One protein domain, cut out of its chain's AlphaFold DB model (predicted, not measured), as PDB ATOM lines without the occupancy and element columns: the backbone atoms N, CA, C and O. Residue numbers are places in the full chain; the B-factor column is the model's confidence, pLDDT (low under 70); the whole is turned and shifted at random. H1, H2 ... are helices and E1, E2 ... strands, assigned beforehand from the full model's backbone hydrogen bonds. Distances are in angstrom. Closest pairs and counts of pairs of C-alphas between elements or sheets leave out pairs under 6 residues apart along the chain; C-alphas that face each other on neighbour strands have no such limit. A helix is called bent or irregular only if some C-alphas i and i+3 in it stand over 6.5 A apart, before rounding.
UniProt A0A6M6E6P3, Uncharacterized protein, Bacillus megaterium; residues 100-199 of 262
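What this domain is: This is residues 100 to 199 of the 262 residues of an uncharacterized protein of Bacillus megaterium (UniProt A0A6M6E6P3). One strongly twisted, branched sheet of six strands makes the body, and between E2 and E3 the chain runs out past one end of it, where residues 139 to 145, of which 139 to 144 belong to H1, stick out. The long strand E2 bends, with E1 beside its first part and E6 beside its last part on one side, and with the E3, E4 and E5 meander on the other side. The printed part has 100 residues, with one named helix and six named strands in the order E1 E2 H1 E3 E4 E5 E6, and neighbour strands are antiparallel. The class is mostly strand, though under half of the residues, 48, are in named elements. The whole is compact by its radius of gyration of the C-alphas, 13.9 A, yet elongated, with spans of 45 by 28 by 25 A.

How they stand to each other: Residues 100 to 115 hold no named element and lead to E1, residues 116 to 119. E1 forms a hairpin with E2, residues 122 to 133; N 117 and O 124 are 2.8 A apart, within hydrogen-bond range. H1, residues 136 to 144, is not on the sheet; 2 of its 5 O i to N i+4 pairs and 3 of its 6 O i to N i+3 pairs are within range. E3, residues 150 to 157, is antiparallel to E2 at 152 degrees, with N 130 and O 152 2.8 A apart. E4, residues 162 to 168, forms a hairpin with E3, and N 153 and O 165 are 2.8 A apart. E5, residues 175 to 178, forms a hairpin with E4, with N 166 and O 176 2.8 A apart; E3, E4 and E5 are a meander, each strand the antiparallel neighbour of the one before. E6, residues 190 to 193, is apart from E5 but pairs with E2, with N 133 and O 190 2.8 A apart. E1, E5 and E6 are edge strands.

Where its parts are: E1 begins at C-alpha 116 (117.275, 120.135, 191.688) and is 9.9 A long. E2 is 29.8 A long and bends by 67 degrees at residue 127. H1, 15.3 A long, is irregular: C-alphas 137 and 140 are 8.1 A apart. E3 is 22.3 A, E4 20.1 A and E5 10.3 A long. E6, 10.1 A long, ends at C-alpha 193 (116.594, 118.967, 172.666).

The domain as a whole: The two C-alphas farthest apart, those of Asp 140 and Ser 159, are 45.3 A apart. Residues 139 to 145 stand free, of which 139 to 144 belong to H1. The printed part has no cut, and the link from E5 to E6, 11 residues, is long. Mean pLDDT of the printed part is 80.8; residues 100 to 102, 136 to 146 and 185 to 187 are under 70.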
ATOM      1  N   PRO A 100     117.717 136.179 188.191       50.91
ATOM      2  CA  PRO A 100     118.197 135.275 189.215       50.91
ATOM      3  C   PRO A 100     119.329 135.995 189.948       50.91
ATOM      4  O   PRO A 100     120.265 136.510 189.341       50.91
ATOM      5  N   SER A 101     119.234 136.051 191.273       52.50
ATOM      6  CA  SER A 101     120.347 136.508 192.116       52.50
ATOM      7  C   SER A 101     121.537 135.536 192.063       52.50
ATOM      8  O   SER A 101     122.598 135.803 192.627       52.50
ATOM      9  N   GLU A 102     121.359 134.409 191.372       65.19
ATOM     10  CA  GLU A 102     122.282 133.297 191.283       65.19
ATOM     11  C   GLU A 102     122.990 133.282 189.928       65.19
ATOM     12  O   GLU A 102     122.372 133.372 188.867       65.19
ATOM     13  N   ARG A 103     124.316 133.143 189.982       73.38
ATOM     14  CA  ARG A 103     125.166 132.884 188.819       73.38
ATOM     15  C   ARG A 103     125.481 131.400 188.766       73.38
ATOM     16  O   ARG A 103     125.860 130.817 189.783       73.38
ATOM     17  N   PHE A 104     125.398 130.812 187.579       82.81
ATOM     18  CA  PHE A 104     125.831 129.436 187.369       82.81
ATOM     19  C   PHE A 104     127.206 129.408 186.712       82.81
ATOM     20  O   PHE A 104     127.468 130.121 185.750       82.81
ATOM     21  N   ASP A 105     128.091 128.546 187.209       80.38
ATOM     22  CA  ASP A 105     129.353 128.266 186.528       80.38
ATOM     23  C   ASP A 105     129.057 127.535 185.213       80.38
ATOM     24  O   ASP A 105     128.604 126.381 185.215       80.38
ATOM     25  N   PHE A 106     129.322 128.206 184.087       82.06
ATOM     26  CA  PHE A 106     129.086 127.644 182.760       82.06
ATOM     27  C   PHE A 106     129.894 126.355 182.534       82.06
ATOM     28  O   PHE A 106     129.476 125.449 181.813       82.06
ATOM     29  N   LYS A 107     131.029 126.180 183.226       80.06
ATOM     30  CA  LYS A 107     131.837 124.961 183.102       80.06
ATOM     31  C   LYS A 107     131.121 123.710 183.609       80.06
ATOM     32  O   LYS A 107     131.517 122.617 183.196       80.06
ATOM     33  N   LYS A 108     130.101 123.859 184.460       83.06
ATOM     34  CA  LYS A 108     129.303 122.762 185.031       83.06
ATOM     35  C   LYS A 108     128.080 122.386 184.185       83.06
ATOM     36  O   LYS A 108     127.348 121.484 184.579       83.06
ATOM     37  N   GLN A 109     127.859 123.066 183.060       86.94
ATOM     38  CA  GLN A 109     126.763 122.780 182.134       86.94
ATOM     39  C   GLN A 109     127.135 121.631 181.164       86.94
ATOM     40  O   GLN A 109     128.329 121.414 180.920       86.94
ATOM     41  N   PRO A 110     126.149 120.923 180.579       89.62
ATOM     42  CA  PRO A 110     124.730 120.975 180.923       89.62
ATOM     43  C   PRO A 110     124.430 120.295 182.263       89.62
ATOM     44  O   PRO A 110     125.043 119.285 182.618       89.62
ATOM     45  N   PHE A 111     123.439 120.805 182.995       90.12
ATOM     46  CA  PHE A 111     122.845 120.042 184.090       90.12
ATOM     47  C   PHE A 111     122.060 118.846 183.541       90.12
ATOM     48  O   PHE A 111     121.514 118.896 182.441       90.12
ATOM     49  N   LYS A 112     121.979 117.763 184.318       90.88
ATOM     50  CA  LYS A 112     121.202 116.579 183.928       90.88
ATOM     51  C   LYS A 112     119.719 116.756 184.276       90.88
ATOM     52  O   LYS A 112     119.427 117.383 185.301       90.88
ATOM     53  N   PRO A 113     118.790 116.143 183.522       92.25
ATOM     54  CA  PRO A 113     117.402 116.019 183.955       92.25
ATOM     55  C   PRO A 113     117.303 115.394 185.353       92.25
ATOM     56  O   PRO A 113     118.105 114.532 185.721       92.25
ATOM     57  N   GLY A 114     116.344 115.859 186.147       89.19
ATOM     58  CA  GLY A 114     116.164 115.503 187.555       89.19
ATOM     59  C   GLY A 114     117.081 116.251 188.529       89.19
ATOM     60  O   GLY A 114     116.946 116.064 189.735       89.19
ATOM     61  N   THR A 115     118.002 117.098 188.049       92.62
ATOM     62  CA  THR A 115     118.800 117.960 188.936       92.62
ATOM     63  C   THR A 115     117.888 118.993 189.597       92.62
ATOM     64  O   THR A 115     117.154 119.702 188.906       92.62
ATOM     65  N   GLU A 116     117.956 119.090 190.925       92.56
ATOM     66  CA  GLU A 116     117.275 120.135 191.688       92.56
ATOM     67  C   GLU A 116     118.117 121.415 191.666       92.56
ATOM     68  O   GLU A 116     119.307 121.403 191.988       92.56
ATOM     69  N   ILE A 117     117.481 122.527 191.320       88.62
ATOM     70  CA  ILE A 117     118.043 123.867 191.428       88.62
ATOM     71  C   ILE A 117     117.151 124.708 192.334       88.62
ATOM     72  O   ILE A 117     115.927 124.576 192.339       88.62
ATOM     73  N   THR A 118     117.769 125.570 193.132       85.69
ATOM     74  CA  THR A 118     117.035 126.546 193.937       85.69
ATOM     75  C   THR A 118     117.070 127.872 193.199       85.69
ATOM     76  O   THR A 118     118.109 128.248 192.684       85.69
ATOM     77  N   LEU A 119     115.936 128.551 193.091       78.75
ATOM     78  CA  LEU A 119     115.831 129.877 192.498       78.75
ATOM     79  C   LEU A 119     114.957 130.720 193.417       78.75
ATOM     80  O   LEU A 119     113.800 130.384 193.657       78.75
ATOM     81  N   ASN A 120     115.507 131.810 193.959       72.62
ATOM     82  CA  ASN A 120     114.794 132.706 194.878       72.62
ATOM     83  C   ASN A 120     114.102 131.967 196.044       72.62
ATOM     84  O   ASN A 120     112.987 132.302 196.434       72.62
ATOM     85  N   SER A 121     114.789 130.982 196.632       74.38
ATOM     86  CA  SER A 121     114.295 130.121 197.725       74.38
ATOM     87  C   SER A 121     113.183 129.124 197.357       74.38
ATOM     88  O   SER A 121     112.694 128.422 198.243       74.38
ATOM     89  N   GLU A 122     112.806 129.006 196.082       82.25
ATOM     90  CA  GLU A 122     111.943 127.930 195.581       82.25
ATOM     91  C   GLU A 122     112.784 126.860 194.876       82.25
ATOM     92  O   GLU A 122     113.762 127.160 194.195       82.25
ATOM     93  N   LYS A 123     112.415 125.591 195.060       87.56
ATOM     94  CA  LYS A 123     113.099 124.449 194.451       87.56
ATOM     95  C   LYS A 123     112.400 124.032 193.164       87.56
ATOM     96  O   LYS A 123     111.192 123.783 193.158       87.56
ATOM     97  N   PHE A 124     113.186 123.891 192.110       91.62
ATOM     98  CA  PHE A 124     112.760 123.405 190.807       91.62
ATOM     99  C   PHE A 124     113.577 122.179 190.422       91.62
ATOM    100  O   PHE A 124     114.771 122.117 190.695       91.62
ATOM    101  N   ASN A 125     112.949 121.233 189.738       93.62
ATOM    102  CA  ASN A 125     113.651 120.153 189.060       93.62
ATOM    103  C   ASN A 125     113.780 120.482 187.577       93.62
ATOM    104  O   ASN A 125     112.850 121.014 186.970       93.62
ATOM    105  N   ILE A 126     114.930 120.147 187.002       94.69
ATOM    106  CA  ILE A 126     115.148 120.222 185.558       94.69
ATOM    107  C   ILE A 126     114.433 119.041 184.899       94.69
ATOM    108  O   ILE A 126     114.798 117.893 185.127       94.69
ATOM    109  N   GLU A 127     113.429 119.312 184.075       93.94
ATOM    110  CA  GLU A 127     112.696 118.291 183.316       93.94
ATOM    111  C   GLU A 127     113.357 118.041 181.960       93.94
ATOM    112  O   GLU A 127     113.518 116.894 181.545       93.94
ATOM    113  N   LYS A 128     113.764 119.122 181.285       95.44
ATOM    114  CA  LYS A 128     114.351 119.075 179.945       95.44
ATOM    115  C   LYS A 128     115.556 119.979 179.820       95.44
ATOM    116  O   LYS A 128     115.661 120.984 180.522       95.44
ATOM    117  N   VAL A 129     116.440 119.611 178.903       94.62
ATOM    118  CA  VAL A 129     117.686 120.312 178.615       94.62
ATOM    119  C   VAL A 129     117.761 120.557 177.121       94.62
ATOM    120  O   VAL A 129     117.641 119.625 176.330       94.62
ATOM    121  N   TYR A 130     118.019 121.800 176.751       93.94
ATOM    122  CA  TYR A 130     118.216 122.210 175.375       93.94
ATOM    123  C   TYR A 130     119.521 122.983 175.240       93.94
ATOM    124  O   TYR A 130     120.029 123.547 176.215       93.94
ATOM    125  N   ARG A 131     120.052 123.040 174.026       91.38
ATOM    126  CA  ARG A 131     121.228 123.842 173.700       91.38
ATOM    127  C   ARG A 131     120.973 124.617 172.420       91.38
ATOM    128  O   ARG A 131     120.400 124.078 171.481       91.38
ATOM    129  N   THR A 132     121.374 125.882 172.406       88.88
ATOM    130  CA  THR A 132     121.437 126.635 171.153       88.88
ATOM    131  C   THR A 132     122.638 126.122 170.361       88.88
ATOM    132  O   THR A 132     123.764 126.165 170.862       88.88
ATOM    133  N   GLU A 133     122.388 125.577 169.175       83.25
ATOM    134  CA  GLU A 133     123.424 125.082 168.271       83.25
ATOM    135  C   GLU A 133     123.882 126.178 167.308       83.25
ATOM    136  O   GLU A 133     123.187 127.166 167.069       83.25
ATOM    137  N   TRP A 134     125.067 125.972 166.742       75.00
ATOM    138  CA  TRP A 134     125.650 126.850 165.733       75.00
ATOM    139  C   TRP A 134     125.255 126.356 164.341       75.00
ATOM    140  O   TRP A 134     125.150 125.155 164.128       75.00
ATOM    141  N   ILE A 135     125.014 127.268 163.401       74.12
ATOM    142  CA  ILE A 135     124.687 126.944 161.999       74.12
ATOM    143  C   ILE A 135     125.579 127.727 161.039       74.12
ATOM    144  O   ILE A 135     126.010 128.819 161.380       74.12
ATOM    145  N   GLU A 136     125.829 127.250 159.822       64.19
ATOM    146  CA  GLU A 136     126.683 127.941 158.832       64.19
ATOM    147  C   GLU A 136     126.269 129.398 158.540       64.19
ATOM    148  O   GLU A 136     127.109 130.262 158.318       64.19
ATOM    149  N   LYS A 137     124.972 129.720 158.581       63.81
ATOM    150  CA  LYS A 137     124.457 130.988 158.034       63.81
ATOM    151  C   LYS A 137     124.849 132.270 158.763       63.81
ATOM    152  O   LYS A 137     124.732 133.331 158.155       63.81
ATOM    153  N   ASP A 138     125.311 132.227 160.013       56.00
ATOM    154  CA  ASP A 138     125.622 133.472 160.727       56.00
ATOM    155  C   ASP A 138     127.113 133.910 160.665       56.00
ATOM    156  O   ASP A 138     127.475 134.830 161.391       56.00
ATOM    157  N   VAL A 139     128.011 133.281 159.877       61.31
ATOM    158  CA  VAL A 139     129.487 133.492 159.987       61.31
ATOM    159  C   VAL A 139     129.878 134.977 159.903       61.31
ATOM    160  O   VAL A 139     130.583 135.471 160.784       61.31
ATOM    161  N   ASP A 140     129.335 135.714 158.933       58.31
ATOM    162  CA  ASP A 140     129.692 137.121 158.705       58.31
ATOM    163  C   ASP A 140     129.177 138.067 159.803       58.31
ATOM    164  O   ASP A 140     129.888 138.965 160.247       58.31
ATOM    165  N   ILE A 141     127.952 137.853 160.299       57.41
ATOM    166  CA  ILE A 141     127.374 138.657 161.397       57.41
ATOM    167  C   ILE A 141     128.112 138.365 162.716       57.41
ATOM    168  O   ILE A 141     128.182 139.213 163.610       57.41
ATOM    169  N   ARG A 142     128.665 137.156 162.852       60.53
ATOM    170  CA  ARG A 142     129.257 136.635 164.089       60.53
ATOM    171  C   ARG A 142     130.688 137.082 164.344       60.53
ATOM    172  O   ARG A 142     131.050 137.191 165.515       60.53
ATOM    173  N   LEU A 143     131.466 137.388 163.306       62.88
ATOM    174  CA  LEU A 143     132.771 138.038 163.482       62.88
ATOM    175  C   LEU A 143     132.616 139.400 164.183       62.88
ATOM    176  O   LEU A 143     133.406 139.735 165.067       62.88
ATOM    177  N   ASP A 144     131.547 140.132 163.861       58.44
ATOM    178  CA  ASP A 144     131.233 141.429 164.470       58.44
ATOM    179  C   ASP A 144     130.478 141.302 165.810       58.44
ATOM    180  O   ASP A 144     130.639 142.134 166.714       58.44
ATOM    181  N   HIS A 145     129.662 140.253 165.971       62.75
ATOM    182  CA  HIS A 145     128.841 140.004 167.159       62.75
ATOM    183  C   HIS A 145     128.920 138.539 167.627       62.75
ATOM    184  O   HIS A 145     127.988 137.761 167.389       62.75
ATOM    185  N   PRO A 146     129.996 138.144 168.338       63.84
ATOM    186  CA  PRO A 146     130.154 136.775 168.814       63.84
ATOM    187  C   PRO A 146     129.030 136.410 169.790       63.84
ATOM    188  O   PRO A 146     128.848 137.048 170.831       63.84
ATOM    189  N   ARG A 147     128.266 135.366 169.452       72.38
ATOM    190  CA  ARG A 147     127.199 134.831 170.308       72.38
ATOM    191  C   ARG A 147     127.809 133.918 171.389       72.38
ATOM    192  O   ARG A 147     128.714 133.141 171.083       72.38
ATOM    193  N   PRO A 148     127.369 133.996 172.656       79.94
ATOM    194  CA  PRO A 148     127.824 133.061 173.679       79.94
ATOM    195  C   PRO A 148     127.191 131.683 173.467       79.94
ATOM    196  O   PRO A 148     126.102 131.577 172.910       79.94
ATOM    197  N   ASP A 149     127.825 130.629 173.979       85.62
ATOM    198  CA  ASP A 149     127.166 129.325 174.088       85.62
ATOM    199  C   ASP A 149     126.028 129.386 175.115       85.62
ATOM    200  O   ASP A 149     126.174 129.995 176.182       85.62
ATOM    201  N   ILE A 150     124.901 128.732 174.815       89.62
ATOM    202  CA  ILE A 150     123.674 128.844 175.614       89.62
ATOM    203  C   ILE A 150     123.071 127.468 175.881       89.62
ATOM    204  O   ILE A 150     122.799 126.700 174.956       89.62
ATOM    205  N   TYR A 151     122.788 127.195 177.153       92.12
ATOM    206  CA  TYR A 151     121.945 126.083 177.579       92.12
ATOM    207  C   TYR A 151     120.602 126.598 178.083       92.12
ATOM    208  O   TYR A 151     120.538 127.604 178.793       92.12
ATOM    209  N   TRP A 152     119.537 125.875 177.759       94.06
ATOM    210  CA  TRP A 152     118.195 126.142 178.253       94.06
ATOM    211  C   TRP A 152     117.657 124.951 179.034       94.06
ATOM    212  O   TRP A 152     117.912 123.798 178.695       94.06
ATOM    213  N   TYR A 153     116.864 125.229 180.061       94.44
ATOM    214  CA  TYR A 153     116.286 124.211 180.923       94.44
ATOM    215  C   TYR A 153     114.794 124.452 181.103       94.44
ATOM    216  O   TYR A 153     114.400 125.544 181.516       94.44
ATOM    217  N   GLU A 154     113.971 123.432 180.846       94.62
ATOM    218  CA  GLU A 154     112.591 123.431 181.338       94.62
ATOM    219  C   GLU A 154     112.631 123.022 182.812       94.62
ATOM    220  O   GLU A 154     113.127 121.953 183.170       94.62
ATOM    221  N   LEU A 155     112.116 123.891 183.667       93.12
ATOM    222  CA  LEU A 155     112.075 123.736 185.108       93.12
ATOM    223  C   LEU A 155     110.650 123.466 185.569       93.12
ATOM    224  O   LEU A 155     109.708 124.093 185.078       93.12
ATOM    225  N   LYS A 156     110.502 122.615 186.582       91.12
ATOM    226  CA  LYS A 156     109.216 122.337 187.219       91.12
ATOM    227  C   LYS A 156     109.345 122.337 188.734       91.12
ATOM    228  O   LYS A 156     110.143 121.585 189.293       91.12
ATOM    229  N   SER A 157     108.560 123.170 189.413       87.25
ATOM    230  CA  SER A 157     108.496 123.140 190.878       87.25
ATOM    231  C   SER A 157     107.537 122.060 191.381       87.25
ATOM    232  O   SER A 157     106.762 121.470 190.620       87.25
ATOM    233  N   GLN A 158     107.556 121.809 192.692       80.81
ATOM    234  CA  GLN A 158     106.653 120.843 193.331       80.81
ATOM    235  C   GLN A 158     105.170 121.212 193.179       80.81
ATOM    236  O   GLN A 158     104.323 120.322 193.144       80.81
ATOM    237  N   SER A 159     104.847 122.505 193.058       78.62
ATOM    238  CA  SER A 159     103.475 122.977 192.826       78.62
ATOM    239  C   SER A 159     103.023 122.821 191.367       78.62
ATOM    240  O   SER A 159     101.864 123.080 191.054       78.62
ATOM    241  N   GLY A 160     103.918 122.380 190.476       77.31
ATOM    242  CA  GLY A 160     103.663 122.235 189.045       77.31
ATOM    243  C   GLY A 160     103.975 123.486 188.223       77.31
ATOM    244  O   GLY A 160     103.734 123.475 187.017       77.31
ATOM    245  N   LEU A 161     104.530 124.539 188.838       80.31
ATOM    246  CA  LEU A 161     104.939 125.749 188.128       80.31
ATOM    247  C   LEU A 161     106.047 125.426 187.123       80.31
ATOM    248  O   LEU A 161     107.100 124.915 187.507       80.31
ATOM    249  N   LYS A 162     105.807 125.756 185.851       84.81
ATOM    250  CA  LYS A 162     106.790 125.625 184.775       84.81
ATOM    251  C   LYS A 162     107.525 126.936 184.524       84.81
ATOM    252  O   LYS A 162     106.904 128.003 184.479       84.81
ATOM    253  N   ARG A 163     108.840 126.842 184.340       86.81
ATOM    254  CA  ARG A 163     109.736 127.963 184.020       86.81
ATOM    255  C   ARG A 163     110.813 127.524 183.042       86.81
ATOM    256  O   ARG A 163     111.092 126.340 182.921       86.81
ATOM    257  N   TRP A 164     111.424 128.490 182.376       90.44
ATOM    258  CA  TRP A 164     112.535 128.277 181.462       90.44
ATOM    259  C   TRP A 164     113.749 129.040 181.957       90.44
ATOM    260  O   TRP A 164     113.676 130.246 182.175       90.44
ATOM    261  N   LEU A 165     114.855 128.336 182.153       90.88
ATOM    262  CA  LEU A 165     116.119 128.910 182.593       90.88
ATOM    263  C   LEU A 165     117.109 128.887 181.442       90.88
ATOM    264  O   LEU A 165     117.395 127.828 180.903       90.88
ATOM    265  N   LYS A 166     117.652 130.047 181.109       90.69
ATOM    266  CA  LYS A 166     118.773 130.232 180.198       90.69
ATOM    267  C   LYS A 166     120.050 130.348 181.017       90.69
ATOM    268  O   LYS A 166     120.054 131.078 182.006       90.69
ATOM    269  N   VAL A 167     121.118 129.687 180.591       90.06
ATOM    270  CA  VAL A 167     122.470 129.868 181.129       90.06
ATOM    271  C   VAL A 167     123.419 130.130 179.963       90.06
ATOM    272  O   VAL A 167     123.496 129.318 179.046       90.06
ATOM    273  N   GLU A 168     124.130 131.254 179.997       88.25
ATOM    274  CA  GLU A 168     125.011 131.736 178.928       88.25
ATOM    275  C   GLU A 168     126.491 131.672 179.327       88.25
ATOM    276  O   GLU A 168     126.853 131.787 180.503       88.25
ATOM    277  N   ASN A 169     127.366 131.513 178.336       86.31
ATOM    278  CA  ASN A 169     128.813 131.596 178.503       86.31
ATOM    279  C   ASN A 169     129.302 133.051 178.389       86.31
ATOM    280  O   ASN A 169     129.977 133.417 177.430       86.31
ATOM    281  N   VAL A 170     128.916 133.894 179.347       81.19
ATOM    282  CA  VAL A 170     129.307 135.314 179.398       81.19
ATOM    283  C   VAL A 170     129.913 135.676 180.747       81.19
ATOM    284  O   VAL A 170     129.619 135.062 181.775       81.19
ATOM    285  N   GLU A 171     130.754 136.708 180.756       70.12
ATOM    286  CA  GLU A 171     131.226 137.307 182.000       70.12
ATOM    287  C   GLU A 171     130.108 138.140 182.646       70.12
ATOM    288  O   GLU A 171     129.518 139.011 182.013       70.12
ATOM    289  N   GLY A 172     129.831 137.909 183.933       73.38
ATOM    290  CA  GLY A 172     128.843 138.686 184.688       73.38
ATOM    291  C   GLY A 172     127.561 137.916 184.997       73.38
ATOM    292  O   GLY A 172     127.619 136.806 185.524       73.38
ATOM    293  N   GLU A 173     126.406 138.553 184.792       74.62
ATOM    294  CA  GLU A 173     125.100 137.903 184.933       74.62
ATOM    295  C   GLU A 173     124.849 137.027 183.712       74.62
ATOM    296  O   GLU A 173     124.743 137.527 182.598       74.62
ATOM    297  N   ASN A 174     124.790 135.718 183.930       81.81
ATOM    298  CA  ASN A 174     124.778 134.742 182.851       81.81
ATOM    299  C   ASN A 174     123.544 133.842 182.874       81.81
ATOM    300  O   ASN A 174     123.554 132.756 182.303       81.81
ATOM    301  N   VAL A 175     122.505 134.251 183.599       85.19
ATOM    302  CA  VAL A 175     121.316 133.441 183.825       85.19
ATOM    303  C   VAL A 175     120.076 134.292 183.596       85.19
ATOM    304  O   VAL A 175     119.973 135.403 184.113       85.19
ATOM    305  N   PHE A 176     119.117 133.760 182.846       84.31
ATOM    306  CA  PHE A 176     117.850 134.428 182.565       84.31
ATOM    307  C   PHE A 176     116.677 133.474 182.786       84.31
ATOM    308  O   PHE A 176     116.750 132.298 182.441       84.31
ATOM    309  N   LEU A 177     115.593 133.979 183.377       83.06
ATOM    310  CA  LEU A 177     114.372 133.218 183.623       83.06
ATOM    311  C   LEU A 177     113.233 133.729 182.746       83.06
ATOM    312  O   LEU A 177     112.987 134.929 182.654       83.06
ATOM    313  N   SER A 178     112.514 132.790 182.142       81.88
ATOM    314  CA  SER A 178     111.377 133.040 181.271       81.88
ATOM    315  C   SER A 178     110.180 132.203 181.695       81.88
ATOM    316  O   SER A 178     110.270 130.999 181.935       81.88
ATOM    317  N   ASP A 179     109.024 132.851 181.717       79.06
ATOM    318  CA  ASP A 179     107.733 132.190 181.896       79.06
ATOM    319  C   ASP A 179     107.169 131.703 180.553       79.06
ATOM    320  O   ASP A 179     106.205 130.941 180.521       79.06
ATOM    321  N   LYS A 180     107.757 132.158 179.437       71.06
ATOM    322  CA  LYS A 180     107.171 132.084 178.094       71.06
ATOM    323  C   LYS A 180     107.749 130.991 177.200       71.06
ATOM    324  O   LYS A 180     107.227 130.787 176.110       71.06
ATOM    325  N   GLY A 181     108.805 130.309 177.634       82.31
ATOM    326  CA  GLY A 181     109.562 129.396 176.776       82.31
ATOM    327  C   GLY A 181     111.012 129.815 176.589       82.31
ATOM    328  O   GLY A 181     111.492 130.769 177.211       82.31
ATOM    329  N   ILE A 182     111.680 129.096 175.691       83.81
ATOM    330  CA  ILE A 182     112.970 129.481 175.119       83.81
ATOM    331  C   ILE A 182     112.783 130.776 174.327       83.81
ATOM    332  O   ILE A 182     111.847 130.899 173.540       83.81
ATOM    333  N   VAL A 183     113.671 131.743 174.551       76.81
ATOM    334  CA  VAL A 183     113.656 133.034 173.855       76.81
ATOM    335  C   VAL A 183     114.925 133.140 173.023       76.81
ATOM    336  O   VAL A 183     116.007 133.372 173.557       76.81
ATOM    337  N   VAL A 184     114.784 132.956 171.717       73.94
ATOM    338  CA  VAL A 184     115.883 133.101 170.757       73.94
ATOM    339  C   VAL A 184     116.112 134.568 170.398       73.94
ATOM    340  O   VAL A 184     115.183 135.380 170.468       73.94
ATOM    341  N   MET A 185     117.354 134.920 170.069       66.38
ATOM    342  CA  MET A 185     117.701 136.282 169.648       66.38
ATOM    343  C   MET A 185     117.458 136.462 168.151       66.38
ATOM    344  O   MET A 185     117.043 137.541 167.728       66.38
ATOM    345  N   ASP A 186     117.668 135.395 167.385       67.75
ATOM    346  CA  ASP A 186     117.424 135.323 165.952       67.75
ATOM    347  C   ASP A 186     116.356 134.266 165.638       67.75
ATOM    348  O   ASP A 186     116.214 133.265 166.336       67.75
ATOM    349  N   ARG A 187     115.586 134.477 164.570       68.31
ATOM    350  CA  ARG A 187     114.639 133.473 164.066       68.31
ATOM    351  C   ARG A 187     115.347 132.270 163.451       68.31
ATOM    352  O   ARG A 187     114.715 131.226 163.331       68.31
ATOM    353  N   GLU A 188     116.601 132.436 163.038       71.50
ATOM    354  CA  GLU A 188     117.425 131.348 162.511       71.50
ATOM    355  C   GLU A 188     118.155 130.560 163.612       71.50
ATOM    356  O   GLU A 188     118.719 129.512 163.310       71.50
ATOM    357  N   ASP A 189     118.104 130.997 164.881       76.62
ATOM    358  CA  ASP A 189     118.727 130.264 165.989       76.62
ATOM    359  C   ASP A 189     118.148 128.841 166.081       76.62
ATOM    360  O   ASP A 189     116.947 128.636 166.296       76.62
ATOM    361  N   VAL A 190     119.026 127.844 165.982       84.06
ATOM    362  CA  VAL A 190     118.662 126.437 166.157       84.06
ATOM    363  C   VAL A 190     118.796 126.064 167.625       84.06
ATOM    364  O   VAL A 190     119.802 126.350 168.272       84.06
ATOM    365  N   VAL A 191     117.764 125.422 168.169       88.69
ATOM    366  CA  VAL A 191     117.751 124.951 169.554       88.69
ATOM    367  C   VAL A 191     117.407 123.472 169.578       88.69
ATOM    368  O   VAL A 191     116.290 123.086 169.241       88.69
ATOM    369  N   GLU A 192     118.360 122.660 170.017       89.12
ATOM    370  CA  GLU A 192     118.243 121.205 170.033       89.12
ATOM    371  C   GLU A 192     117.863 120.681 171.417       89.12
ATOM    372  O   GLU A 192     118.382 121.134 172.442       89.12
ATOM    373  N   ASP A 193     116.958 119.697 171.449       91.06
ATOM    374  CA  ASP A 193     116.594 118.967 172.666       91.06
ATOM    375  C   ASP A 193     117.648 117.894 172.958       91.06
ATOM    376  O   ASP A 193     117.682 116.825 172.347       91.06
ATOM    377  N   ILE A 194     118.506 118.172 173.938       89.88
ATOM    378  CA  ILE A 194     119.569 117.266 174.384       89.88
ATOM    379  C   ILE A 194     119.200 116.553 175.691       89.88
ATOM    380  O   ILE A 194     120.071 116.005 176.366       89.88
ATOM    381  N   THR A 195     117.918 116.523 176.072       91.00
ATOM    382  CA  THR A 195     117.446 115.957 177.349       91.00
ATOM    383  C   THR A 195     117.904 114.513 177.544       91.00
ATOM    384  O   THR A 195     118.351 114.135 178.628       91.00
ATOM    385  N   HIS A 196     117.819 113.694 176.495       85.69
ATOM    386  CA  HIS A 196     118.166 112.273 176.568       85.69
ATOM    387  C   HIS A 196     119.673 112.005 176.534       85.69
ATOM    388  O   HIS A 196     120.111 110.953 176.999       85.69
ATOM    389  N   ASN A 197     120.466 112.949 176.024       84.06
ATOM    390  CA  ASN A 197     121.920 112.851 175.997       84.06
ATOM    391  C   ASN A 197     122.563 114.227 176.250       84.06
ATOM    392  O   ASN A 197     123.054 114.854 175.309       84.06
ATOM    393  N   PRO A 198     122.557 114.723 177.505       83.94
ATOM    394  CA  PRO A 198     123.072 116.050 177.813       83.94
ATOM    395  C   PRO A 198     124.594 116.054 177.670       83.94
ATOM    396  O   PRO A 198     125.321 115.592 178.554       83.94
ATOM    397  N   VAL A 199     125.081 116.567 176.544       80.12
ATOM    398  CA  VAL A 199     126.508 116.647 176.234       80.12
ATOM    399  C   VAL A 199     127.009 118.082 176.304       80.12
ATOM    400  O   VAL A 199     126.342 119.046 175.912       80.12
TER     401      VAL A 199